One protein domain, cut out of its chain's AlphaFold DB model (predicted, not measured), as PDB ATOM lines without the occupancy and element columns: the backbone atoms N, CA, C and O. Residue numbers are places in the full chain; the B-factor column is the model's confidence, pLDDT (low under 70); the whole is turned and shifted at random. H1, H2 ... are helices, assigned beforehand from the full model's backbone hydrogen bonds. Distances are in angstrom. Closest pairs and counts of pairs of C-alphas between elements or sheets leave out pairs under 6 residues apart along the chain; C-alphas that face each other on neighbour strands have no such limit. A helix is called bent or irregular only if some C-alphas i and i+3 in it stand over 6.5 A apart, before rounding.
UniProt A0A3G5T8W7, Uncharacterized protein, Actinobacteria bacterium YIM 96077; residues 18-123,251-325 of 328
ATOM      1  N   ALA A  18      13.311  23.320   3.316       87.06
ATOM      2  CA  ALA A  18      12.275  22.780   2.446       87.06
ATOM      3  C   ALA A  18      11.697  21.493   3.032       87.06
ATOM      4  O   ALA A  18      10.480  21.344   3.087       87.06
ATOM      5  N   PHE A  19      12.555  20.604   3.553       89.75
ATOM      6  CA  PHE A  19      12.090  19.427   4.288       89.75
ATOM      7  C   PHE A  19      11.208  19.844   5.468       89.75
ATOM      8  O   PHE A  19      10.084  19.371   5.575       89.75
ATOM      9  N   ARG A  20      11.681  20.765   6.323       90.50
ATOM     10  CA  ARG A  20      10.914  21.232   7.489       90.50
ATOM     11  C   ARG A  20       9.587  21.876   7.088       90.50
ATOM     12  O   ARG A  20       8.578  21.634   7.740       90.50
ATOM     13  N   ALA A  21       9.568  22.666   6.017       91.88
ATOM     14  CA  ALA A  21       8.349  23.293   5.516       91.88
ATOM     15  C   ALA A  21       7.321  22.250   5.045       91.88
ATOM     16  O   ALA A  21       6.150  22.337   5.415       91.88
ATOM     17  N   ILE A  22       7.756  21.244   4.277       92.56
ATOM     18  CA  ILE A  22       6.895  20.149   3.805       92.56
ATOM     19  C   ILE A  22       6.429  19.281   4.980       92.56
ATOM     20  O   ILE A  22       5.250  18.937   5.062       92.56
ATOM     21  N   ASP A  23       7.319  18.952   5.914       93.19
ATOM     22  CA  ASP A  23       6.995  18.142   7.088       93.19
ATOM     23  C   ASP A  23       5.922  18.816   7.958       93.19
ATOM     24  O   ASP A  23       4.892  18.208   8.244       93.19
ATOM     25  N   VAL A  24       6.085  20.108   8.270       93.69
ATOM     26  CA  VAL A  24       5.074  20.890   9.002       93.69
ATOM     27  C   VAL A  24       3.761  20.979   8.220       93.69
ATOM     28  O   VAL A  24       2.689  20.801   8.798       93.69
ATOM     29  N   SER A  25       3.827  21.240   6.911       95.75
ATOM     30  CA  SER A  25       2.636  21.381   6.067       95.75
ATOM     31  C   SER A  25       1.813  20.091   6.009       95.75
ATOM     32  O   SER A  25       0.611  20.116   6.269       95.75
ATOM     33  N   THR A  26       2.456  18.952   5.749       95.06
ATOM     34  CA  THR A  26       1.789  17.641   5.651       95.06
ATOM     35  C   THR A  26       1.246  17.163   6.997       95.06
ATOM     36  O   THR A  26       0.163  16.576   7.061       95.06
ATOM     37  N   LEU A  27       1.947  17.452   8.098       95.50
ATOM     38  CA  LEU A  27       1.452  17.161   9.440       95.50
ATOM     39  C   LEU A  27       0.205  17.998   9.767       95.50
ATOM     40  O   LEU A  27      -0.781  17.470  10.284       95.50
ATOM     41  N   LEU A  28       0.218  19.292   9.423       96.69
ATOM     42  CA  LEU A  28      -0.932  20.174   9.607       96.69
ATOM     43  C   LEU A  28      -2.127  19.720   8.762       96.69
ATOM     44  O   LEU A  28      -3.237  19.662   9.283       96.69
ATOM     45  N   GLN A  29      -1.909  19.353   7.498       97.12
ATOM     46  CA  GLN A  29      -2.952  18.802   6.628       97.12
ATOM     47  C   GLN A  29      -3.580  17.543   7.234       97.12
ATOM     48  O   GLN A  29      -4.802  17.461   7.328       97.12
ATOM     49  N   THR A  30      -2.758  16.613   7.729       97.44
ATOM     50  CA  THR A  30      -3.237  15.384   8.383       97.44
ATOM     51  C   THR A  30      -4.072  15.711   9.621       97.44
ATOM     52  O   THR A  30      -5.171  15.187   9.789       97.44
ATOM     53  N   ARG A  31      -3.599  16.637  10.465       97.12
ATOM     54  CA  ARG A  31      -4.327  17.086  11.662       97.12
ATOM     55  C   ARG A  31      -5.667  17.736  11.317       97.12
ATOM     56  O   ARG A  31      -6.663  17.454  11.979       97.12
ATOM     57  N   LEU A  32      -5.688  18.616  10.314       97.31
ATOM     58  CA  LEU A  32      -6.904  19.292   9.859       97.31
ATOM     59  C   LEU A  32      -7.907  18.292   9.293       97.31
ATOM     60  O   LEU A  32      -9.085  18.381   9.620       97.31
ATOM     61  N   TYR A  33      -7.446  17.322   8.502       96.75
ATOM     62  CA  TYR A  33      -8.310  16.294   7.930       96.75
ATOM     63  C   TYR A  33      -8.882  15.361   9.002       96.75
ATOM     64  O   TYR A  33     -10.089  15.144   9.040       96.75
ATOM     65  N   HIS A  34      -8.046  14.903   9.940       96.12
ATOM     66  CA  HIS A  34      -8.489  14.147  11.112       96.12
ATOM     67  C   HIS A  34      -9.567  14.909  11.902       96.12
ATOM     68  O   HIS A  34     -10.604  14.349  12.243       96.12
ATOM     69  N   HIS A  35      -9.365  16.208  12.154       95.75
ATOM     70  CA  HIS A  35     -10.359  17.025  12.853       95.75
ATOM     71  C   HIS A  35     -11.641  17.242  12.033       95.75
ATOM     72  O   HIS A  35     -12.739  17.212  12.586       95.75
ATOM     73  N   PHE A  36     -11.516  17.443  10.720       97.56
ATOM     74  CA  PHE A  36     -12.656  17.587   9.821       97.56
ATOM     75  C   PHE A  36     -13.536  16.334   9.826       97.56
ATOM     76  O   PHE A  36     -14.746  16.458  10.008       97.56
ATOM     77  N   LEU A  37     -12.946  15.144   9.698       96.56
ATOM     78  CA  LEU A  37     -13.687  13.884   9.775       96.56
ATOM     79  C   LEU A  37     -14.334  13.691  11.150       96.56
ATOM     80  O   LEU A  37     -15.521  13.388  11.221       96.56
ATOM     81  N   ALA A  38     -13.609  13.992  12.232       94.12
ATOM     82  CA  ALA A  38     -14.166  13.921  13.581       94.12
ATOM     83  C   ALA A  38     -15.377  14.857  13.762       94.12
ATOM     84  O   ALA A  38     -16.341  14.491  14.423       94.12
ATOM     85  N   SER A  39     -15.388  16.035  13.120       96.88
ATOM     86  CA  SER A  39     -16.552  16.946  13.118       96.88
ATOM     87  C   SER A  39     -17.781  16.399  12.374       96.88
ATOM     88  O   SER A  39     -18.856  16.999  12.420       96.88
ATOM     89  N   LYS A  40     -17.607  15.290  11.651       96.81
ATOM     90  CA  LYS A  40     -18.638  14.530  10.939       96.81
ATOM     91  C   LYS A  40     -18.896  13.164  11.581       96.81
ATOM     92  O   LYS A  40     -19.517  12.329  10.937       96.81
ATOM     93  N   ASP A  41     -18.405  12.946  12.803       95.31
ATOM     94  CA  ASP A  41     -18.486  11.675  13.529       95.31
ATOM     95  C   ASP A  41     -17.802  10.502  12.795       95.31
ATOM     96  O   ASP A  41     -18.191   9.345  12.939       95.31
ATOM     97  N   ILE A  42     -16.757  10.798  12.008       95.31
ATOM     98  CA  ILE A  42     -15.945   9.811  11.283       95.31
ATOM     99  C   ILE A  42     -14.538   9.763  11.895       95.31
ATOM    100  O   ILE A  42     -13.837  10.776  11.934       95.31
ATOM    101  N   ASP A  43     -14.097   8.581  12.338       94.25
ATOM    102  CA  ASP A  43     -12.698   8.351  12.727       94.25
ATOM    103  C   ASP A  43     -11.856   8.024  11.484       94.25
ATOM    104  O   ASP A  43     -12.218   7.177  10.669       94.25
ATOM    105  N   LEU A  44     -10.704   8.679  11.346       95.88
ATOM    106  CA  LEU A  44      -9.765   8.409  10.261       95.88
ATOM    107  C   LEU A  44      -9.215   6.972  10.314       95.88
ATOM    108  O   LEU A  44      -8.999   6.386   9.256       95.88
ATOM    109  N   GLU A  45      -9.037   6.377  11.499       97.19
ATOM    110  CA  GLU A  45      -8.662   4.956  11.603       97.19
ATOM    111  C   GLU A  45      -9.762   4.040  11.034       97.19
ATOM    112  O   GLU A  45      -9.453   3.029  10.406       97.19
ATOM    113  N   GLN A  46     -11.039   4.419  11.165       96.75
ATOM    114  CA  GLN A  46     -12.154   3.666  10.583       96.75
ATOM    115  C   GLN A  46     -12.177   3.762   9.053       96.75
ATOM    116  O   GLN A  46     -12.492   2.783   8.384       96.75
ATOM    117  N   VAL A  47     -11.800   4.915   8.489       97.62
ATOM    118  CA  VAL A  47     -11.635   5.071   7.033       97.62
ATOM    119  C   VAL A  47     -10.500   4.182   6.513       97.62
ATOM    120  O   VAL A  47     -10.621   3.600   5.440       97.62
ATOM    121  N   ILE A  48      -9.409   4.045   7.275       98.19
ATOM    122  CA  ILE A  48      -8.305   3.138   6.928       98.19
ATOM    123  C   ILE A  48      -8.762   1.672   6.998       98.19
ATOM    124  O   ILE A  48      -8.460   0.905   6.088       98.19
ATOM    125  N   SER A  49      -9.521   1.288   8.030       98.25
ATOM    126  CA  SER A  49     -10.120  -0.053   8.134       98.25
ATOM    127  C   SER A  49     -11.016  -0.371   6.939       98.25
ATOM    128  O   SER A  49     -10.794  -1.370   6.258       98.25
ATOM    129  N   TRP A  50     -11.931   0.544   6.604       98.19
ATOM    130  CA  TRP A  50     -12.794   0.438   5.427       98.19
ATOM    131  C   TRP A  50     -11.996   0.245   4.128       98.19
ATOM    132  O   TRP A  50     -12.356  -0.591   3.301       98.19
ATOM    133  N   PHE A  51     -10.881   0.969   3.959       98.62
ATOM    134  CA  PHE A  51     -10.026   0.807   2.784       98.62
ATOM    135  C   PHE A  51      -9.529  -0.641   2.634       98.62
ATOM    136  O   PHE A  51      -9.625  -1.215   1.552       98.62
ATOM    137  N   PHE A  52      -9.007  -1.237   3.708       98.06
ATOM    138  CA  PHE A  52      -8.443  -2.586   3.654       98.06
ATOM    139  C   PHE A  52      -9.507  -3.684   3.595       98.06
ATOM    140  O   PHE A  52      -9.292  -4.684   2.918       98.06
ATOM    141  N   GLU A  53     -10.627  -3.526   4.297       97.50
ATOM    142  CA  GLU A  53     -11.607  -4.604   4.487       97.50
ATOM    143  C   GLU A  53     -12.731  -4.608   3.449       97.50
ATOM    144  O   GLU A  53     -13.245  -5.675   3.118       97.50
ATOM    145  N   GLU A  54     -13.094  -3.440   2.915       98.25
ATOM    146  CA  GLU A  54     -14.207  -3.294   1.972       98.25
ATOM    147  C   GLU A  54     -13.697  -2.857   0.599       98.25
ATOM    148  O   GLU A  54     -13.816  -3.603  -0.372       98.25
ATOM    149  N   TYR A  55     -13.044  -1.695   0.512       98.50
ATOM    150  CA  TYR A  55     -12.660  -1.095  -0.771       98.50
ATOM    151  C   TYR A  55     -11.734  -1.990  -1.611       98.50
ATOM    152  O   TYR A  55     -11.972  -2.176  -2.802       98.50
ATOM    153  N   LEU A  56     -10.698  -2.594  -1.009       98.00
ATOM    154  CA  LEU A  56      -9.800  -3.504  -1.737       98.00
ATOM    155  C   LEU A  56     -10.521  -4.748  -2.284       98.00
ATOM    156  O   LEU A  56     -10.161  -5.262  -3.348       98.00
ATOM    157  N   VAL A  57     -11.543  -5.227  -1.574       97.00
ATOM    158  CA  VAL A  57     -12.347  -6.378  -1.994       97.00
ATOM    159  C   VAL A  57     -13.281  -5.985  -3.129       97.00
ATOM    160  O   VAL A  57     -13.333  -6.680  -4.140       97.00
ATOM    161  N   GLU A  58     -14.001  -4.878  -2.969       97.81
ATOM    162  CA  GLU A  58     -15.008  -4.416  -3.924       97.81
ATOM    163  C   GLU A  58     -14.388  -3.989  -5.259       97.81
ATOM    164  O   GLU A  58     -14.884  -4.383  -6.314       97.81
ATOM    165  N   GLU A  59     -13.279  -3.247  -5.226       97.69
ATOM    166  CA  GLU A  59     -12.667  -2.689  -6.437       97.69
ATOM    167  C   GLU A  59     -11.669  -3.640  -7.110       97.69
ATOM    168  O   GLU A  59     -11.528  -3.626  -8.333       97.69
ATOM    169  N   PHE A  60     -10.967  -4.477  -6.336       96.12
ATOM    170  CA  PHE A  60      -9.870  -5.305  -6.862       96.12
ATOM    171  C   PHE A  60     -10.027  -6.806  -6.602       96.12
ATOM    172  O   PHE A  60      -9.171  -7.586  -7.027       96.12
ATOM    173  N   GLY A  61     -11.076  -7.237  -5.894       95.19
ATOM    174  CA  GLY A  61     -11.233  -8.633  -5.470       95.19
ATOM    175  C   GLY A  61     -10.161  -9.095  -4.473       95.19
ATOM    176  O   GLY A  61      -9.990 -10.298  -4.264       95.19
ATOM    177  N   ALA A  62      -9.415  -8.167  -3.868       95.19
ATOM    178  CA  ALA A  62      -8.296  -8.464  -2.983       95.19
ATOM    179  C   ALA A  62      -8.801  -8.724  -1.554       95.19
ATOM    180  O   ALA A  62      -8.884  -7.826  -0.722       95.19
ATOM    181  N   SER A  63      -9.179  -9.976  -1.291       93.12
ATOM    182  CA  SER A  63      -9.774 -10.410  -0.019       93.12
ATOM    183  C   SER A  63      -8.773 -10.616   1.129       93.12
ATOM    184  O   SER A  63      -7.560 -10.668   0.933       93.12
ATOM    185  N   ASN A  64      -9.319 -10.778   2.340       93.62
ATOM    186  CA  ASN A  64      -8.647 -11.158   3.592       93.62
ATOM    187  C   ASN A  64      -7.743 -10.116   4.257       93.62
ATOM    188  O   ASN A  64      -7.251 -10.397   5.361       93.62
ATOM    189  N   PHE A  65      -7.561  -8.940   3.658       95.62
ATOM    190  CA  PHE A  65      -6.926  -7.809   4.327       95.62
ATOM    191  C   PHE A  65      -7.730  -7.381   5.563       95.62
ATOM    192  O   PHE A  65      -8.942  -7.583   5.635       95.62
ATOM    193  N   SER A  66      -7.047  -6.835   6.564       95.00
ATOM    194  CA  SER A  66      -7.681  -6.306   7.774       95.00
ATOM    195  C   SER A  66      -6.834  -5.234   8.436       95.00
ATOM    196  O   SER A  66      -5.609  -5.371   8.514       95.00
ATOM    197  N   PHE A  67      -7.503  -4.222   8.975       96.75
ATOM    198  CA  PHE A  67      -6.899  -3.179   9.794       96.75
ATOM    199  C   PHE A  67      -7.864  -2.863  10.930       96.75
ATOM    200  O   PHE A  67      -8.989  -2.430  10.689       96.75
ATOM    201  N   THR A  68      -7.422  -3.057  12.169       96.44
ATOM    202  CA  THR A  68      -8.273  -2.869  13.347       96.44
ATOM    203  C   THR A  68      -8.110  -1.448  13.885       96.44
ATOM    204  O   THR A  68      -7.023  -1.120  14.351       96.44
ATOM    205  N   PRO A  69      -9.142  -0.589  13.903       95.38
ATOM    206  CA  PRO A  69      -9.043   0.729  14.526       95.38
ATOM    207  C   PRO A  69      -8.831   0.649  16.043       95.38
ATOM    208  O   PRO A  69      -9.310  -0.268  16.713       95.38
ATOM    209  N   SER A  70      -8.171   1.657  16.608       93.19
ATOM    210  CA  SER A  70      -8.074   1.834  18.057       93.19
ATOM    211  C   SER A  70      -9.453   2.071  18.684       93.19
ATOM    212  O   SER A  70     -10.259   2.847  18.173       93.19
ATOM    213  N   SER A  71      -9.715   1.472  19.849       84.94
ATOM    214  CA  SER A  71     -10.996   1.649  20.546       84.94
ATOM    215  C   SER A  71     -11.245   3.099  20.977       84.94
ATOM    216  O   SER A  71     -10.352   3.783  21.494       84.94
ATOM    217  N   SER A  72     -12.502   3.537  20.868       75.31
ATOM    218  CA  SER A  72     -12.957   4.838  21.364       75.31
ATOM    219  C   SER A  72     -12.672   4.993  22.865       75.31
ATOM    220  O   SER A  72     -13.063   4.138  23.660       75.31
ATOM    221  N   GLY A  73     -12.026   6.094  23.262       77.38
ATOM    222  CA  GLY A  73     -11.715   6.398  24.668       77.38
ATOM    223  C   GLY A  73     -10.359   5.888  25.172       77.38
ATOM    224  O   GLY A  73     -10.063   6.038  26.355       77.38
ATOM    225  N   THR A  74      -9.528   5.311  24.300       87.31
ATOM    226  CA  THR A  74      -8.123   4.992  24.606       87.31
ATOM    227  C   THR A  74      -7.246   6.249  24.597       87.31
ATOM    228  O   THR A  74      -7.531   7.212  23.883       87.31
ATOM    229  N   SER A  75      -6.175   6.260  25.401       90.69
ATOM    230  CA  SER A  75      -5.227   7.386  25.418       90.69
ATOM    231  C   SER A  75      -4.404   7.438  24.131       90.69
ATOM    232  O   SER A  75      -4.191   6.404  23.489       90.69
ATOM    233  N   TYR A  76      -3.860   8.606  23.763       91.38
ATOM    234  CA  TYR A  76      -3.028   8.683  22.556       91.38
ATOM    235  C   TYR A  76      -1.790   7.783  22.637       91.38
ATOM    236  O   TYR A  76      -1.380   7.234  21.619       91.38
ATOM    237  N   LEU A  77      -1.239   7.539  23.831       90.19
ATOM    238  CA  LEU A  77      -0.164   6.559  24.021       90.19
ATOM    239  C   LEU A  77      -0.566   5.157  23.530       90.19
ATOM    240  O   LEU A  77       0.212   4.488  22.847       90.19
ATOM    241  N   GLN A  78      -1.773   4.707  23.880       90.56
ATOM    242  CA  GLN A  78      -2.296   3.409  23.453       90.56
ATOM    243  C   GLN A  78      -2.594   3.400  21.953       90.56
ATOM    244  O   GLN A  78      -2.176   2.466  21.272       90.56
ATOM    245  N   ARG A  79      -3.221   4.464  21.432       93.50
ATOM    246  CA  ARG A  79      -3.511   4.606  19.995       93.50
ATOM    247  C   ARG A  79      -2.250   4.572  19.141       93.50
ATOM    248  O   ARG A  79      -2.222   3.893  18.129       93.50
ATOM    249  N   VAL A  80      -1.176   5.246  19.557       93.00
ATOM    250  CA  VAL A  80       0.108   5.226  18.831       93.00
ATOM    251  C   VAL A  80       0.691   3.815  18.770       93.00
ATOM    252  O   VAL A  80       1.109   3.374  17.703       93.00
ATOM    253  N   ARG A  81       0.722   3.101  19.904       91.44
ATOM    254  CA  ARG A  81       1.232   1.719  19.953       91.44
ATOM    255  C   ARG A  81       0.425   0.798  19.042       91.44
ATOM    256  O   ARG A  81       1.019   0.017  18.305       91.44
ATOM    257  N   HIS A  82      -0.898   0.922  19.093       93.12
ATOM    258  CA  HIS A  82      -1.821   0.149  18.272       93.12
ATOM    259  C   HIS A  82      -1.642   0.456  16.782       93.12
ATOM    260  O   HIS A  82      -1.366  -0.442  15.994       93.12
ATOM    261  N   LEU A  83      -1.660   1.734  16.404       94.50
ATOM    262  CA  LEU A  83      -1.526   2.172  15.016       94.50
ATOM    263  C   LEU A  83      -0.188   1.760  14.386       94.50
ATOM    264  O   LEU A  83      -0.155   1.383  13.218       94.50
ATOM    265  N   PHE A  84       0.921   1.784  15.136       92.94
ATOM    266  CA  PHE A  84       2.194   1.267  14.621       92.94
ATOM    267  C   PHE A  84       2.165  -0.242  14.373       92.94
ATOM    268  O   PHE A  84       2.741  -0.687  13.379       92.94
ATOM    269  N   ALA A  85       1.508  -1.015  15.242       91.75
ATOM    270  CA  ALA A  85       1.344  -2.451  15.041       91.75
ATOM    271  C   ALA A  85       0.467  -2.743  13.814       91.75
ATOM    272  O   ALA A  85       0.849  -3.549  12.966       91.75
ATOM    273  N   GLU A  86      -0.653  -2.035  13.662       94.62
ATOM    274  CA  GLU A  86      -1.561  -2.213  12.526       94.62
ATOM    275  C   GLU A  86      -0.945  -1.751  11.199       94.62
ATOM    276  O   GLU A  86      -1.093  -2.435  10.189       94.62
ATOM    277  N   MET A  87      -0.179  -0.654  11.183       95.19
ATOM    278  CA  MET A  87       0.553  -0.212   9.988       95.19
ATOM    279  C   MET A  87       1.580  -1.262   9.522       95.19
ATOM    280  O   MET A  87       1.715  -1.508   8.324       95.19
ATOM    281  N   GLU A  88       2.295  -1.900  10.454       92.50
ATOM    282  CA  GLU A  88       3.218  -2.996  10.133       92.50
ATOM    283  C   GLU A  88       2.465  -4.250   9.664       92.50
ATOM    284  O   GLU A  88       2.878  -4.889   8.694       92.50
ATOM    285  N   SER A  89       1.330  -4.557  10.298       93.00
ATOM    286  CA  SER A  89       0.440  -5.650   9.903       93.00
ATOM    287  C   SER A  89      -0.003  -5.508   8.447       93.00
ATOM    288  O   SER A  89       0.250  -6.411   7.650       93.00
ATOM    289  N   VAL A  90      -0.578  -4.369   8.043       95.81
ATOM    290  CA  VAL A  90      -1.075  -4.191   6.665       95.81
ATOM    291  C   VAL A  90       0.038  -4.171   5.616       95.81
ATOM    292  O   VAL A  90      -0.153  -4.664   4.506       95.81
ATOM    293  N   ALA A  91       1.229  -3.674   5.956       95.38
ATOM    294  CA  ALA A  91       2.389  -3.747   5.069       95.38
ATOM    295  C   ALA A  91       2.881  -5.193   4.858       95.38
ATOM    296  O   ALA A  91       3.262  -5.563   3.742       95.38
ATOM    297  N   ASN A  92       2.836  -6.032   5.899       93.12
ATOM    298  CA  ASN A  92       3.128  -7.464   5.791       93.12
ATOM    299  C   ASN A  92       2.045  -8.207   5.002       93.12
ATOM    300  O   ASN A  92       2.373  -9.016   4.134       93.12
ATOM    301  N   GLN A  93       0.770  -7.893   5.251       94.81
ATOM    302  CA  GLN A  93      -0.355  -8.432   4.484       94.81
ATOM    303  C   GLN A  93      -0.185  -8.132   2.993       94.81
ATOM    304  O   GLN A  93      -0.207  -9.043   2.170       94.81
ATOM    305  N   PHE A  94       0.109  -6.879   2.645       96.31
ATOM    306  CA  PHE A  94       0.374  -6.497   1.261       96.31
ATOM    307  C   PHE A  94       1.588  -7.232   0.679       96.31
ATOM    308  O   PHE A  94       1.516  -7.769  -0.421       96.31
ATOM    309  N   THR A  95       2.685  -7.339   1.434       94.56
ATOM    310  CA  THR A  95       3.888  -8.069   0.999       94.56
ATOM    311  C   THR A  95       3.589  -9.526   0.640       94.56
ATOM    312  O   THR A  95       4.080 -10.018  -0.377       94.56
ATOM    313  N   LEU A  96       2.802 -10.229   1.458       92.25
ATOM    314  CA  LEU A  96       2.417 -11.615   1.183       92.25
ATOM    315  C   LEU A  96       1.461 -11.715   0.001       92.25
ATOM    316  O   LEU A  96       1.659 -12.574  -0.855       92.25
ATOM    317  N   PHE A  97       0.499 -10.798  -0.092       95.00
ATOM    318  CA  PHE A  97      -0.414 -10.731  -1.226       95.00
ATOM    319  C   PHE A  97       0.340 -10.570  -2.553       95.00
ATOM    320  O   PHE A  97       0.091 -11.316  -3.494       95.00
ATOM    321  N   VAL A  98       1.329  -9.673  -2.628       95.12
ATOM    322  CA  VAL A  98       2.156  -9.507  -3.839       95.12
ATOM    323  C   VAL A  98       2.949 -10.780  -4.167       95.12
ATOM    324  O   VAL A  98       3.095 -11.129  -5.335       95.12
ATOM    325  N   LYS A  99       3.466 -11.489  -3.154       91.69
ATOM    326  CA  LYS A  99       4.277 -12.704  -3.351       91.69
ATOM    327  C   LYS A  99       3.462 -13.921  -3.790       91.69
ATOM    328  O   LYS A  99       3.985 -14.749  -4.532       91.69
ATOM    329  N   HIS A 100       2.230 -14.054  -3.305       90.19
ATOM    330  CA  HIS A 100       1.428 -15.269  -3.470       90.19
ATOM    331  C   HIS A 100       0.193 -15.078  -4.360       90.19
ATOM    332  O   HIS A 100      -0.408 -16.062  -4.773       90.19
ATOM    333  N   GLY A 101      -0.175 -13.837  -4.690       88.44
ATOM    334  CA  GLY A 101      -1.380 -13.494  -5.453       88.44
ATOM    335  C   GLY A 101      -2.671 -13.539  -4.630       88.44
ATOM    336  O   GLY A 101      -3.690 -13.002  -5.057       88.44
ATOM    337  N   GLU A 102      -2.619 -14.133  -3.442       88.44
ATOM    338  CA  GLU A 102      -3.692 -14.187  -2.462       88.44
ATOM    339  C   GLU A 102      -3.123 -14.013  -1.054       88.44
ATOM    340  O   GLU A 102      -1.935 -14.246  -0.806       88.44
ATOM    341  N   LEU A 103      -3.973 -13.577  -0.126       87.25
ATOM    342  CA  LEU A 103      -3.589 -13.430   1.268       87.25
ATOM    343  C   LEU A 103      -4.066 -14.635   2.080       87.25
ATOM    344  O   LEU A 103      -5.235 -14.719   2.467       87.25
ATOM    345  N   ASP A 104      -3.131 -15.538   2.361       80.88
ATOM    346  CA  ASP A 104      -3.317 -16.646   3.294       80.88
ATOM    347  C   ASP A 104      -2.924 -16.211   4.719       80.88
ATOM    348  O   ASP A 104      -1.778 -15.838   5.000       80.88
ATOM    349  N   ARG A 105      -3.894 -16.252   5.639       76.94
ATOM    350  CA  ARG A 105      -3.700 -15.857   7.042       76.94
ATOM    351  C   ARG A 105      -2.842 -16.841   7.833       76.94
ATOM    352  O   ARG A 105      -2.205 -16.424   8.801       76.94
ATOM    353  N   ASP A 106      -2.756 -18.092   7.401       73.81
ATOM    354  CA  ASP A 106      -1.891 -19.074   8.046       73.81
ATOM    355  C   ASP A 106      -0.415 -18.769   7.740       73.81
ATOM    356  O   ASP A 106       0.432 -18.837   8.632       73.81
ATOM    357  N   LEU A 107      -0.107 -18.303   6.520       71.25
ATOM    358  CA  LEU A 107       1.237 -17.833   6.154       71.25
ATOM    359  C   LEU A 107       1.635 -16.553   6.904       71.25
ATOM    360  O   LEU A 107       2.788 -16.425   7.321       71.25
ATOM    361  N   LEU A 108       0.689 -15.631   7.128       70.94
ATOM    362  CA  LEU A 108       0.910 -14.429   7.947       70.94
ATOM    363  C   LEU A 108       1.375 -14.772   9.364       70.94
ATOM    364  O   LEU A 108       2.314 -14.157   9.865       70.94
ATOM    365  N   ALA A 109       0.752 -15.767   9.999       69.31
ATOM    366  CA  ALA A 109       1.093 -16.178  11.360       69.31
ATOM    367  C   ALA A 109       2.489 -16.823  11.470       69.31
ATOM    368  O   ALA A 109       3.074 -16.852  12.554       69.31
ATOM    369  N   MET A 110       3.032 -17.330  10.358       63.88
ATOM    370  CA  MET A 110       4.364 -17.939  10.288       63.88
ATOM    371  C   MET A 110       5.470 -16.943   9.914       63.88
ATOM    372  O   MET A 110       6.652 -17.252  10.082       63.88
ATOM    373  N   ALA A 111       5.115 -15.757   9.412       63.94
ATOM    374  CA  ALA A 111       6.074 -14.735   9.019       63.94
ATOM    375  C   ALA A 111       6.725 -14.096  10.260       63.94
ATOM    376  O   ALA A 111       6.116 -13.306  10.975       63.94
ATOM    377  N   SER A 112       7.991 -14.433  10.514       58.53
ATOM    378  CA  SER A 112       8.783 -13.876  11.621       58.53
ATOM    379  C   SER A 112       9.744 -12.763  11.192       58.53
ATOM    380  O   SER A 112      10.515 -12.264  12.014       58.53
ATOM    381  N   GLU A 113       9.786 -12.428   9.900       65.12
ATOM    382  CA  GLU A 113      10.708 -11.417   9.385       65.12
ATOM    383  C   GLU A 113      10.256 -10.012   9.776       65.12
ATOM    384  O   GLU A 113       9.092  -9.640   9.646       65.12
ATOM    385  N   GLN A 114      11.210  -9.214  10.252       72.31
ATOM    386  CA  GLN A 114      10.956  -7.819  10.571       72.31
ATOM    387  C   GLN A 114      10.698  -7.039   9.280       72.31
ATOM    388  O   GLN A 114      11.515  -7.078   8.356       72.31
ATOM    389  N   LEU A 115       9.587  -6.301   9.234       81.25
ATOM    390  CA  LEU A 115       9.219  -5.513   8.067       81.25
ATOM    391  C   LEU A 115      10.296  -4.468   7.761       81.25
ATOM    392  O   LEU A 115      10.670  -3.644   8.603       81.25
ATOM    393  N   LYS A 116      10.735  -4.449   6.505       87.12
ATOM    394  CA  LYS A 116      11.591  -3.397   5.966       87.12
ATOM    395  C   LYS A 116      10.816  -2.622   4.915       87.12
ATOM    396  O   LYS A 116      10.627  -3.101   3.802       87.12
ATOM    397  N   TYR A 117      10.436  -1.388   5.237       89.56
ATOM    398  CA  TYR A 117       9.631  -0.539   4.349       89.56
ATOM    399  C   TYR A 117      10.231  -0.356   2.946       89.56
ATOM    400  O   TYR A 117       9.500  -0.273   1.964       89.56
ATOM    401  N   LYS A 118      11.564  -0.346   2.834       88.31
ATOM    402  CA  LYS A 118      12.285  -0.260   1.552       88.31
ATOM    403  C   LYS A 118      12.140  -1.501   0.665       88.31
ATOM    404  O   LYS A 118      12.342  -1.401  -0.537       88.31
ATOM    405  N   GLU A 119      11.851  -2.655   1.258       91.44
ATOM    406  CA  GLU A 119      11.816  -3.955   0.579       91.44
ATOM    407  C   GLU A 119      10.379  -4.454   0.357       91.44
ATOM    408  O   GLU A 119      10.200  -5.554  -0.159       91.44
ATOM    409  N   ILE A 120       9.357  -3.660   0.713       95.56
ATOM    410  CA  ILE A 120       7.962  -4.003   0.407       95.56
ATOM    411  C   ILE A 120       7.838  -4.116  -1.121       95.56
ATOM    412  O   ILE A 120       8.116  -3.130  -1.814       95.56
ATOM    413  N   PRO A 121       7.472  -5.291  -1.660       97.00
ATOM    414  CA  PRO A 121       7.373  -5.498  -3.096       97.00
ATOM    415  C   PRO A 121       6.160  -4.757  -3.663       97.00
ATOM    416  O   PRO A 121       5.229  -4.428  -2.935       97.00
ATOM    417  N   SER A 122       6.183  -4.493  -4.964       98.19
ATOM    418  CA  SER A 122       5.072  -3.916  -5.724       98.19
ATOM    419  C   SER A 122       4.431  -4.983  -6.614       98.19
ATOM    420  O   SER A 122       5.119  -5.889  -7.087       98.19
ATOM    421  N   LEU A 123       3.130  -4.854  -6.877       97.75
ATOM    422  CA  LEU A 123       2.379  -5.651  -7.858       97.75
ATOM    423  C   LEU A 123       2.898  -5.457  -9.289       97.75
ATOM    424  O   LEU A 123       2.651  -6.283 -10.165       97.75
ATOM    425  N   THR A 251       9.513   4.124  -3.268       96.94
ATOM    426  CA  THR A 251      10.826   4.518  -3.782       96.94
ATOM    427  C   THR A 251      11.896   4.410  -2.691       96.94
ATOM    428  O   THR A 251      11.589   4.470  -1.499       96.94
ATOM    429  N   ASP A 252      13.175   4.345  -3.071       93.81
ATOM    430  CA  ASP A 252      14.292   4.374  -2.114       93.81
ATOM    431  C   ASP A 252      14.222   5.595  -1.175       93.81
ATOM    432  O   ASP A 252      14.549   5.498   0.010       93.81
ATOM    433  N   ALA A 253      13.809   6.756  -1.699       92.94
ATOM    434  CA  ALA A 253      13.671   7.990  -0.931       92.94
ATOM    435  C   ALA A 253      12.500   7.918   0.062       92.94
ATOM    436  O   ALA A 253      12.668   8.263   1.231       92.94
ATOM    437  N   GLU A 254      11.343   7.409  -0.369       95.25
ATOM    438  CA  GLU A 254      10.182   7.187   0.502       95.25
ATOM    439  C   GLU A 254      10.492   6.144   1.586       95.25
ATOM    440  O   GLU A 254      10.245   6.386   2.762       95.25
ATOM    441  N   GLY A 255      11.126   5.022   1.240       94.31
ATOM    442  CA  GLY A 255      11.528   4.013   2.222       94.31
ATOM    443  C   GLY A 255      12.538   4.549   3.248       94.31
ATOM    444  O   GLY A 255      12.446   4.231   4.433       94.31
ATOM    445  N   LYS A 256      13.471   5.424   2.835       92.19
ATOM    446  CA  LYS A 256      14.351   6.162   3.764       92.19
ATOM    447  C   LYS A 256      13.558   7.105   4.675       92.19
ATOM    448  O   LYS A 256      13.893   7.201   5.849       92.19
ATOM    449  N   TYR A 257      12.527   7.773   4.164       92.69
ATOM    450  CA  TYR A 257      11.657   8.644   4.957       92.69
ATOM    451  C   TYR A 257      10.873   7.865   6.025       92.69
ATOM    452  O   TYR A 257      10.863   8.269   7.186       92.69
ATOM    453  N   PHE A 258      10.296   6.710   5.675       93.81
ATOM    454  CA  PHE A 258       9.653   5.816   6.648       93.81
ATOM    455  C   PHE A 258      10.642   5.356   7.720       93.81
ATOM    456  O   PHE A 258      10.367   5.486   8.913       93.81
ATOM    457  N   ASN A 259      11.822   4.886   7.306       91.12
ATOM    458  CA  ASN A 259      12.844   4.441   8.248       91.12
ATOM    459  C   ASN A 259      13.319   5.582   9.153       91.12
ATOM    460  O   ASN A 259      13.442   5.352  10.345       91.12
ATOM    461  N   TYR A 260      13.496   6.804   8.637       91.31
ATOM    462  CA  TYR A 260      13.845   7.978   9.443       91.31
ATOM    463  C   TYR A 260      12.862   8.203  10.599       91.31
ATOM    464  O   TYR A 260      13.301   8.390  11.731       91.31
ATOM    465  N   PHE A 261      11.550   8.152  10.348       91.44
ATOM    466  CA  PHE A 261      10.549   8.372  11.398       91.44
ATOM    467  C   PHE A 261      10.394   7.190  12.356       91.44
ATOM    468  O   PHE A 261      10.172   7.391  13.550       91.44
ATOM    469  N   LEU A 262      10.465   5.961  11.849       89.12
ATOM    470  CA  LEU A 262      10.069   4.787  12.620       89.12
ATOM    471  C   LEU A 262      11.251   4.129  13.341       89.12
ATOM    472  O   LEU A 262      11.106   3.747  14.502       89.12
ATOM    473  N   ASN A 263      12.419   4.025  12.700       82.38
ATOM    474  CA  ASN A 263      13.475   3.089  13.095       82.38
ATOM    475  C   ASN A 263      14.860   3.769  13.179       82.38
ATOM    476  O   ASN A 263      15.194   4.634  12.379       82.38
ATOM    477  N   GLY A 264      15.739   3.286  14.060       73.44
ATOM    478  CA  GLY A 264      17.141   3.744  14.152       73.44
ATOM    479  C   GLY A 264      18.134   3.066  13.191       73.44
ATOM    480  O   GLY A 264      19.338   3.134  13.409       73.44
ATOM    481  N   VAL A 265      17.666   2.341  12.165       71.38
ATOM    482  CA  VAL A 265      18.528   1.444  11.357       71.38
ATOM    483  C   VAL A 265      19.386   2.194  10.334       71.38
ATOM    484  O   VAL A 265      20.550   1.857  10.142       71.38
ATOM    485  N   ASP A 266      18.822   3.201   9.667       76.12
ATOM    486  CA  ASP A 266      19.509   3.921   8.583       76.12
ATOM    487  C   ASP A 266      20.074   5.275   9.012       76.12
ATOM    488  O   ASP A 266      21.010   5.779   8.388       76.12
ATOM    489  N   PHE A 267      19.467   5.892  10.030       82.75
ATOM    490  CA  PHE A 267      19.723   7.281  10.376       82.75
ATOM    491  C   PHE A 267      19.871   7.468  11.877       82.75
ATOM    492  O   PHE A 267      19.002   7.076  12.646       82.75
ATOM    493  N   SER A 268      20.952   8.130  12.284       81.38
ATOM    494  CA  SER A 268      21.272   8.369  13.698       81.38
ATOM    495  C   SER A 268      20.516   9.547  14.320       81.38
ATOM    496  O   SER A 268      20.660   9.805  15.508       81.38
ATOM    497  N   ASN A 269      19.770  10.310  13.517       84.06
ATOM    498  CA  ASN A 269      19.040  11.513  13.931       84.06
ATOM    499  C   ASN A 269      17.517  11.394  13.730       84.06
ATOM    500  O   ASN A 269      16.824  12.414  13.684       84.06
ATOM    501  N   GLY A 270      17.009  10.173  13.543       84.00
ATOM    502  CA  GLY A 270      15.576   9.903  13.466       84.00
ATOM    503  C   GLY A 270      14.903   9.975  14.842       84.00
ATOM    504  O   GLY A 270      15.563   9.749  15.852       84.00
ATOM    505  N   PRO A 271      13.595  10.275  14.919       85.75
ATOM    506  CA  PRO A 271      12.845  10.210  16.177       85.75
ATOM    507  C   PRO A 271      12.619   8.781  16.698       85.75
ATOM    508  O   PRO A 271      12.185   8.626  17.837       85.75
ATOM    509  N   GLU A 272      12.873   7.755  15.875       86.38
ATOM    510  CA  GLU A 272      12.743   6.335  16.231       86.38
ATOM    511  C   GLU A 272      11.396   5.991  16.890       86.38
ATOM    512  O   GLU A 272      11.327   5.275  17.892       86.38
ATOM    513  N   LEU A 273      10.300   6.533  16.346       87.44
ATOM    514  CA  LEU A 273       8.993   6.522  17.005       87.44
ATOM    515  C   LEU A 273       8.500   5.100  17.294       87.44
ATOM    516  O   LEU A 273       7.967   4.845  18.375       87.44
ATOM    517  N   ARG A 274       8.726   4.153  16.376       82.94
ATOM    518  CA  ARG A 274       8.352   2.751  16.590       82.94
ATOM    519  C   ARG A 274       9.164   2.154  17.737       82.94
ATOM    520  O   ARG A 274       8.574   1.611  18.667       82.94
ATOM    521  N   ASN A 275      10.489   2.316  17.727       77.88
ATOM    522  CA  ASN A 275      11.361   1.818  18.799       77.88
ATOM    523  C   ASN A 275      10.976   2.422  20.162       77.88
ATOM    524  O   ASN A 275      10.850   1.695  21.149       77.88
ATOM    525  N   LYS A 276      10.729   3.737  20.213       82.94
ATOM    526  CA  LYS A 276      10.364   4.472  21.432       82.94
ATOM    527  C   LYS A 276       9.051   3.973  22.044       82.94
ATOM    528  O   LYS A 276       8.969   3.793  23.262       82.94
ATOM    529  N   TYR A 277       8.030   3.741  21.220       84.62
ATOM    530  CA  TYR A 277       6.700   3.350  21.695       84.62
ATOM    531  C   TYR A 277       6.545   1.838  21.916       84.62
ATOM    532  O   TYR A 277       5.786   1.462  22.814       84.62
ATOM    533  N   LEU A 278       7.291   0.989  21.193       74.25
ATOM    534  CA  LEU A 278       7.317  -0.467  21.404       74.25
ATOM    535  C   LEU A 278       8.161  -0.884  22.617       74.25
ATOM    536  O   LEU A 278       7.757  -1.779  23.353       74.25
ATOM    537  N   HIS A 279       9.311  -0.242  22.859       67.06
ATOM    538  CA  HIS A 279      10.231  -0.640  23.938       67.06
ATOM    539  C   HIS A 279      10.046   0.145  25.248       67.06
ATOM    540  O   HIS A 279      10.731  -0.126  26.232       67.06
ATOM    541  N   GLY A 280       9.100   1.093  25.291       59.03
ATOM    542  CA  GLY A 280       8.554   1.695  26.518       59.03
ATOM    543  C   GLY A 280       9.491   2.597  27.331       59.03
ATOM    544  O   GLY A 280       9.040   3.195  28.303       59.03
ATOM    545  N   SER A 281      10.759   2.729  26.945       56.78
ATOM    546  CA  SER A 281      11.807   3.364  27.756       56.78
ATOM    547  C   SER A 281      11.747   4.893  27.817       56.78
ATOM    548  O   SER A 281      12.394   5.468  28.686       56.78
ATOM    549  N   GLN A 282      10.989   5.555  26.931       56.91
ATOM    550  CA  GLN A 282      10.846   7.024  26.928       56.91
ATOM    551  C   GLN A 282       9.440   7.546  26.607       56.91
ATOM    552  O   GLN A 282       9.202   8.740  26.725       56.91
ATOM    553  N   ALA A 283       8.506   6.698  26.169       63.31
ATOM    554  CA  ALA A 283       7.154   7.160  25.850       63.31
ATOM    555  C   ALA A 283       6.341   7.487  27.117       63.31
ATOM    556  O   ALA A 283       5.515   8.377  27.093       63.31
ATOM    557  N   ASN A 284       6.565   6.804  28.242       61.28
ATOM    558  CA  ASN A 284       5.691   6.964  29.411       61.28
ATOM    559  C   ASN A 284       5.883   8.298  30.169       61.28
ATOM    560  O   ASN A 284       5.023   8.644  30.973       61.28
ATOM    561  N   ASP A 285       6.981   9.019  29.916       61.41
ATOM    562  CA  ASP A 285       7.299  10.305  30.560       61.41
ATOM    563  C   ASP A 285       6.884  11.520  29.703       61.41
ATOM    564  O   ASP A 285       7.006  12.668  30.139       61.41
ATOM    565  N   ASP A 286       6.397  11.281  28.482       71.69
ATOM    566  CA  ASP A 286       5.910  12.327  27.587       71.69
ATOM    567  C   ASP A 286       4.485  12.775  27.982       71.69
ATOM    568  O   ASP A 286       3.679  12.006  28.502       71.69
ATOM    569  N   GLY A 287       4.146  14.041  27.723       81.19
ATOM    570  CA  GLY A 287       2.785  14.551  27.928       81.19
ATOM    571  C   GLY A 287       1.809  14.132  26.818       81.19
ATOM    572  O   GLY A 287       2.220  13.821  25.700       81.19
ATOM    573  N   GLU A 288       0.500  14.219  27.084       86.19
ATOM    574  CA  GLU A 288      -0.558  13.845  26.122       86.19
ATOM    575  C   GLU A 288      -0.439  14.584  24.773       86.19
ATOM    576  O   GLU A 288      -0.686  13.999  23.721       86.19
ATOM    577  N   ASP A 289       0.029  15.838  24.771       88.31
ATOM    578  CA  ASP A 289       0.282  16.606  23.542       88.31
ATOM    579  C   ASP A 289       1.370  15.975  22.654       88.31
ATOM    580  O   ASP A 289       1.266  15.990  21.423       88.31
ATOM    581  N   ALA A 290       2.410  15.391  23.256       90.31
ATOM    582  CA  ALA A 290       3.477  14.707  22.527       90.31
ATOM    583  C   ALA A 290       2.991  13.367  21.953       90.31
ATOM    584  O   ALA A 290       3.329  13.011  20.816       90.31
ATOM    585  N   HIS A 291       2.133  12.655  22.689       92.06
ATOM    586  CA  HIS A 291       1.442  11.471  22.179       92.06
ATOM    587  C   HIS A 291       0.511  11.810  21.025       92.06
ATOM    588  O   HIS A 291       0.552  11.139  19.998       92.06
ATOM    589  N   PHE A 292      -0.259  12.891  21.139       93.19
ATOM    590  CA  PHE A 292      -1.119  13.354  20.060       93.19
ATOM    591  C   PHE A 292      -0.317  13.735  18.808       93.19
ATOM    592  O   PHE A 292      -0.662  13.336  17.698       93.19
ATOM    593  N   HIS A 293       0.794  14.457  18.968       93.94
ATOM    594  CA  HIS A 293       1.686  14.778  17.852       93.94
ATOM    595  C   HIS A 293       2.232  13.515  17.164       93.94
ATOM    596  O   HIS A 293       2.247  13.420  15.932       93.94
ATOM    597  N   THR A 294       2.634  12.520  17.958       94.56
ATOM    598  CA  THR A 294       3.108  11.232  17.440       94.56
ATOM    599  C   THR A 294       1.988  10.475  16.730       94.56
ATOM    600  O   THR A 294       2.212   9.924  15.656       94.56
ATOM    601  N   TYR A 295       0.775  10.502  17.277       95.31
ATOM    602  CA  TYR A 295      -0.410   9.891  16.683       95.31
ATOM    603  C   TYR A 295      -0.722  10.475  15.300       95.31
ATOM    604  O   TYR A 295      -0.849   9.726  14.336       95.31
ATOM    605  N   ILE A 296      -0.730  11.806  15.156       96.94
ATOM    606  CA  ILE A 296      -0.901  12.452  13.844       96.94
ATOM    607  C   ILE A 296       0.238  12.077  12.880       96.94
ATOM    608  O   ILE A 296      -0.000  11.877  11.689       96.94
ATOM    609  N   THR A 297       1.469  11.941  13.377       96.44
ATOM    610  CA  THR A 297       2.610  11.502  12.556       96.44
ATOM    611  C   THR A 297       2.436  10.060  12.067       96.44
ATOM    612  O   THR A 297       2.662   9.784  10.889       96.44
ATOM    613  N   ALA A 298       1.992   9.153  12.938       96.25
ATOM    614  CA  ALA A 298       1.704   7.763  12.597       96.25
ATOM    615  C   ALA A 298       0.538   7.651  11.598       96.25
ATOM    616  O   ALA A 298       0.647   6.920  10.613       96.25
ATOM    617  N   LEU A 299      -0.527   8.441  11.779       97.44
ATOM    618  CA  LEU A 299      -1.635   8.534  10.823       97.44
ATOM    619  C   LEU A 299      -1.153   9.001   9.451       97.44
ATOM    620  O   LEU A 299      -1.511   8.400   8.445       97.44
ATOM    621  N   ARG A 300      -0.309  10.038   9.398       97.56
ATOM    622  CA  ARG A 300       0.259  10.542   8.141       97.56
ATOM    623  C   ARG A 300       1.013   9.446   7.385       97.56
ATOM    624  O   ARG A 300       0.827   9.308   6.180       97.56
ATOM    625  N   LEU A 301       1.850   8.673   8.080       97.38
ATOM    626  CA  LEU A 301       2.594   7.559   7.479       97.38
ATOM    627  C   LEU A 301       1.665   6.430   7.019       97.38
ATOM    628  O   LEU A 301       1.834   5.916   5.917       97.38
ATOM    629  N   THR A 302       0.652   6.095   7.821       97.88
ATOM    630  CA  THR A 302      -0.337   5.058   7.489       97.88
ATOM    631  C   THR A 302      -1.161   5.454   6.262       97.88
ATOM    632  O   THR A 302      -1.304   4.667   5.333       97.88
ATOM    633  N   VAL A 303      -1.633   6.702   6.195       98.00
ATOM    634  CA  VAL A 303      -2.349   7.240   5.027       98.00
ATOM    635  C   VAL A 303      -1.445   7.269   3.795       98.00
ATOM    636  O   VAL A 303      -1.888   6.906   2.708       98.00
ATOM    637  N   ALA A 304      -0.170   7.648   3.939       97.81
ATOM    638  CA  ALA A 304       0.781   7.572   2.832       97.81
ATOM    639  C   ALA A 304       0.924   6.129   2.322       97.81
ATOM    640  O   ALA A 304       0.877   5.912   1.116       97.81
ATOM    641  N   LEU A 305       1.029   5.140   3.216       98.12
ATOM    642  CA  LEU A 305       1.081   3.727   2.841       98.12
ATOM    643  C   LEU A 305      -0.195   3.281   2.106       98.12
ATOM    644  O   LEU A 305      -0.085   2.670   1.047       98.12
ATOM    645  N   VAL A 306      -1.379   3.646   2.609       98.56
ATOM    646  CA  VAL A 306      -2.677   3.389   1.953       98.56
ATOM    647  C   VAL A 306      -2.697   3.948   0.531       98.56
ATOM    648  O   VAL A 306      -3.023   3.226  -0.407       98.56
ATOM    649  N   ILE A 307      -2.274   5.203   0.341       98.38
ATOM    650  CA  ILE A 307      -2.216   5.833  -0.986       98.38
ATOM    651  C   ILE A 307      -1.275   5.058  -1.917       98.38
ATOM    652  O   ILE A 307      -1.609   4.847  -3.081       98.38
ATOM    653  N   LYS A 308      -0.111   4.617  -1.423       98.25
ATOM    654  CA  LYS A 308       0.864   3.867  -2.229       98.25
ATOM    655  C   LYS A 308       0.356   2.481  -2.614       98.25
ATOM    656  O   LYS A 308       0.584   2.078  -3.748       98.25
ATOM    657  N   ILE A 309      -0.315   1.781  -1.698       98.62
ATOM    658  CA  ILE A 309      -0.944   0.477  -1.959       98.62
ATOM    659  C   ILE A 309      -2.058   0.635  -2.994       98.62
ATOM    660  O   ILE A 309      -2.086  -0.099  -3.977       98.62
ATOM    661  N   ASN A 310      -2.928   1.632  -2.818       98.62
ATOM    662  CA  ASN A 310      -4.009   1.904  -3.759       98.62
ATOM    663  C   ASN A 310      -3.491   2.215  -5.168       98.62
ATOM    664  O   ASN A 310      -3.959   1.643  -6.145       98.62
ATOM    665  N   ASP A 311      -2.494   3.098  -5.270       98.44
ATOM    666  CA  ASP A 311      -1.824   3.418  -6.534       98.44
ATOM    667  C   ASP A 311      -1.306   2.154  -7.235       98.44
ATOM    668  O   ASP A 311      -1.469   1.998  -8.442       98.44
ATOM    669  N   ASP A 312      -0.735   1.222  -6.468       98.00
ATOM    670  CA  ASP A 312      -0.226  -0.047  -6.984       98.00
ATOM    671  C   ASP A 312      -1.328  -0.953  -7.541       98.00
ATOM    672  O   ASP A 312      -1.188  -1.486  -8.644       98.00
ATOM    673  N   PHE A 313      -2.441  -1.089  -6.814       98.38
ATOM    674  CA  PHE A 313      -3.607  -1.843  -7.269       98.38
ATOM    675  C   PHE A 313      -4.239  -1.223  -8.519       98.38
ATOM    676  O   PHE A 313      -4.438  -1.931  -9.508       98.38
ATOM    677  N   CYS A 314      -4.482   0.092  -8.520       98.38
ATOM    678  CA  CYS A 314      -5.042   0.816  -9.664       98.38
ATOM    679  C   CYS A 314      -4.199   0.623 -10.929       98.38
ATOM    680  O   CYS A 314      -4.718   0.298 -11.996       98.38
ATOM    681  N   LEU A 315      -2.884   0.819 -10.819       97.81
ATOM    682  CA  LEU A 315      -1.969   0.651 -11.943       97.81
ATOM    683  C   LEU A 315      -1.912  -0.814 -12.401       97.81
ATOM    684  O   LEU A 315      -1.967  -1.065 -13.599       97.81
ATOM    685  N   SER A 316      -1.869  -1.784 -11.479       97.38
ATOM    686  CA  SER A 316      -1.876  -3.214 -11.826       97.38
ATOM    687  C   SER A 316      -3.154  -3.622 -12.564       97.38
ATOM    688  O   SER A 316      -3.085  -4.336 -13.565       97.38
ATOM    689  N   ALA A 317      -4.315  -3.132 -12.121       96.69
ATOM    690  CA  ALA A 317      -5.592  -3.364 -12.790       96.69
ATOM    691  C   ALA A 317      -5.609  -2.766 -14.207       96.69
ATOM    692  O   ALA A 317      -6.013  -3.442 -15.153       96.69
ATOM    693  N   ASN A 318      -5.091  -1.543 -14.378       95.62
ATOM    694  CA  ASN A 318      -4.975  -0.905 -15.691       95.62
ATOM    695  C   ASN A 318      -4.065  -1.691 -16.649       95.62
ATOM    696  O   ASN A 318      -4.392  -1.829 -17.826       95.62
ATOM    697  N   GLU A 319      -2.937  -2.224 -16.171       94.81
ATOM    698  CA  GLU A 319      -2.040  -3.035 -17.007       94.81
ATOM    699  C   GLU A 319      -2.665  -4.377 -17.399       94.81
ATOM    700  O   GLU A 319      -2.525  -4.801 -18.547       94.81
ATOM    701  N   LYS A 320      -3.406  -5.021 -16.487       92.00
ATOM    702  CA  LYS A 320      -4.172  -6.235 -16.811       92.00
ATOM    703  C   LYS A 320      -5.203  -5.954 -17.903       92.00
ATOM    704  O   LYS A 320      -5.201  -6.647 -18.917       92.00
ATOM    705  N   ALA A 321      -5.984  -4.883 -17.762       91.31
ATOM    706  CA  ALA A 321      -6.969  -4.476 -18.764       91.31
ATOM    707  C   ALA A 321      -6.334  -4.205 -20.144       91.31
ATOM    708  O   ALA A 321      -6.836  -4.690 -21.154       91.31
ATOM    709  N   ARG A 322      -5.184  -3.512 -20.194       87.50
ATOM    710  CA  ARG A 322      -4.415  -3.287 -21.438       87.50
ATOM    711  C   ARG A 322      -3.919  -4.584 -22.087       87.50
ATOM    712  O   ARG A 322      -3.755  -4.635 -23.300       87.50
ATOM    713  N   SER A 323      -3.625  -5.614 -21.293       83.56
ATOM    714  CA  SER A 323      -3.152  -6.908 -21.802       83.56
ATOM    715  C   SER A 323      -4.274  -7.807 -22.332       83.56
ATOM    716  O   SER A 323      -4.026  -8.640 -23.203       83.56
ATOM    717  N   GLU A 324      -5.494  -7.636 -21.818       79.38
ATOM    718  CA  GLU A 324      -6.674  -8.421 -22.195       79.38
ATOM    719  C   GLU A 324      -7.393  -7.853 -23.429       79.38
ATOM    720  O   GLU A 324      -8.035  -8.615 -24.152       79.38
ATOM    721  N   ASP A 325      -7.229  -6.557 -23.710       61.81
ATOM    722  CA  ASP A 325      -7.780  -5.881 -24.890       61.81
ATOM    723  C   ASP A 325      -6.660  -5.165 -25.685       61.81
ATOM    724  O   ASP A 325      -6.431  -3.969 -25.500       61.81
TER     725      ASP A 325
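Overview. This is residues 18 to 123 and 251 to 325 of the 328 residues of an uncharacterized protein of Actinobacteria bacterium YIM 96077 (UniProt A0A3G5T8W7). A long helix, H7, runs through the whole, with H2 and H3 alongside it in the same direction, their three centres making a triangle; H1 crosses H7 nearly at a right angle. H5 runs the opposite way on the side of H7 away from H2, short H6 crosses H3 near its first residues, short H4 packs on H3, and residues 318 to 325 stick out. The printed part has 181 residues with seven named helices, H1 to H7 in order, and no named strand; its class is all helix. It is compact, with a radius of gyration of the C-alphas of 17.0 A, and spans 57 by 39 by 38 A.

Arrangement. H1, residues 18 to 38, touches H2, residues 44 to 60, only at the corner, and only just, with 3 pairs of C-alphas within 8 A, His 34 and Leu 44 closest at 5.9 A. Residues 26 to 31 of H1 touch H7, residues 288 to 324, about perpendicular at 89 degrees; the closest C-alphas, of Thr 30 and Arg 300, are 6.0 A apart. H2 touches H7 at a shallow tilt of 9 degrees, the same way, closest at the C-alphas of Phe 60 and Phe 313, 7.2 A. H3, residues 76 to 100, touches H7 at a shallow tilt of 18 degrees, the same way, closest at Val 80 and Tyr 295, C-alphas 5.2 A apart. H3 and H7 are hubs, touching three helices each. H4, residues 105 to 110, only just touches H3, with 3 pairs of C-alphas within 8 A, Gln 93 and Leu 108 closest at 7.0 A. H5, residues 252 to 262, is close to but not clearly touching H7; the C-alphas of Phe 258 and Leu 301 are 7.3 A apart. H6, residues 273 to 278, touches H5, closest at the C-alphas of Leu 262 and Arg 274, 4.8 A, and H3, closest at those of Arg 81 and Tyr 277, 6.0 A. Every O i to N i+4 pair is within hydrogen-bond range in H1, H3, H4, H5, H6 and H7; in H2 10 of 13 are.

Along the chain. H1 begins at C-alpha 18 (12.275, 22.780, 2.446) and is 30.0 A long. H2, 21.9 A, has a kink of 35 degrees near residue 51 and is only just irregular, with C-alphas 53 and 56 6.6 A apart. H3 is 35.6 A and H5 15.3 A long. H7, 53.6 A, ends at C-alpha 324 (-6.674, -8.421, -22.195).

Size, cuts and confidence. The two C-alphas farthest apart, of Asp 285 and Asp 325, are 59.7 A apart. Residues 124 to 250 are not printed; C-alphas 123 and 251 across this cut are 13.8 A apart. The link from H2 to H3, residues 61 to 75, is long. Residues 109 to 113, 279 to 285 and 325 have pLDDT under 70; the mean of the printed part is 89.7.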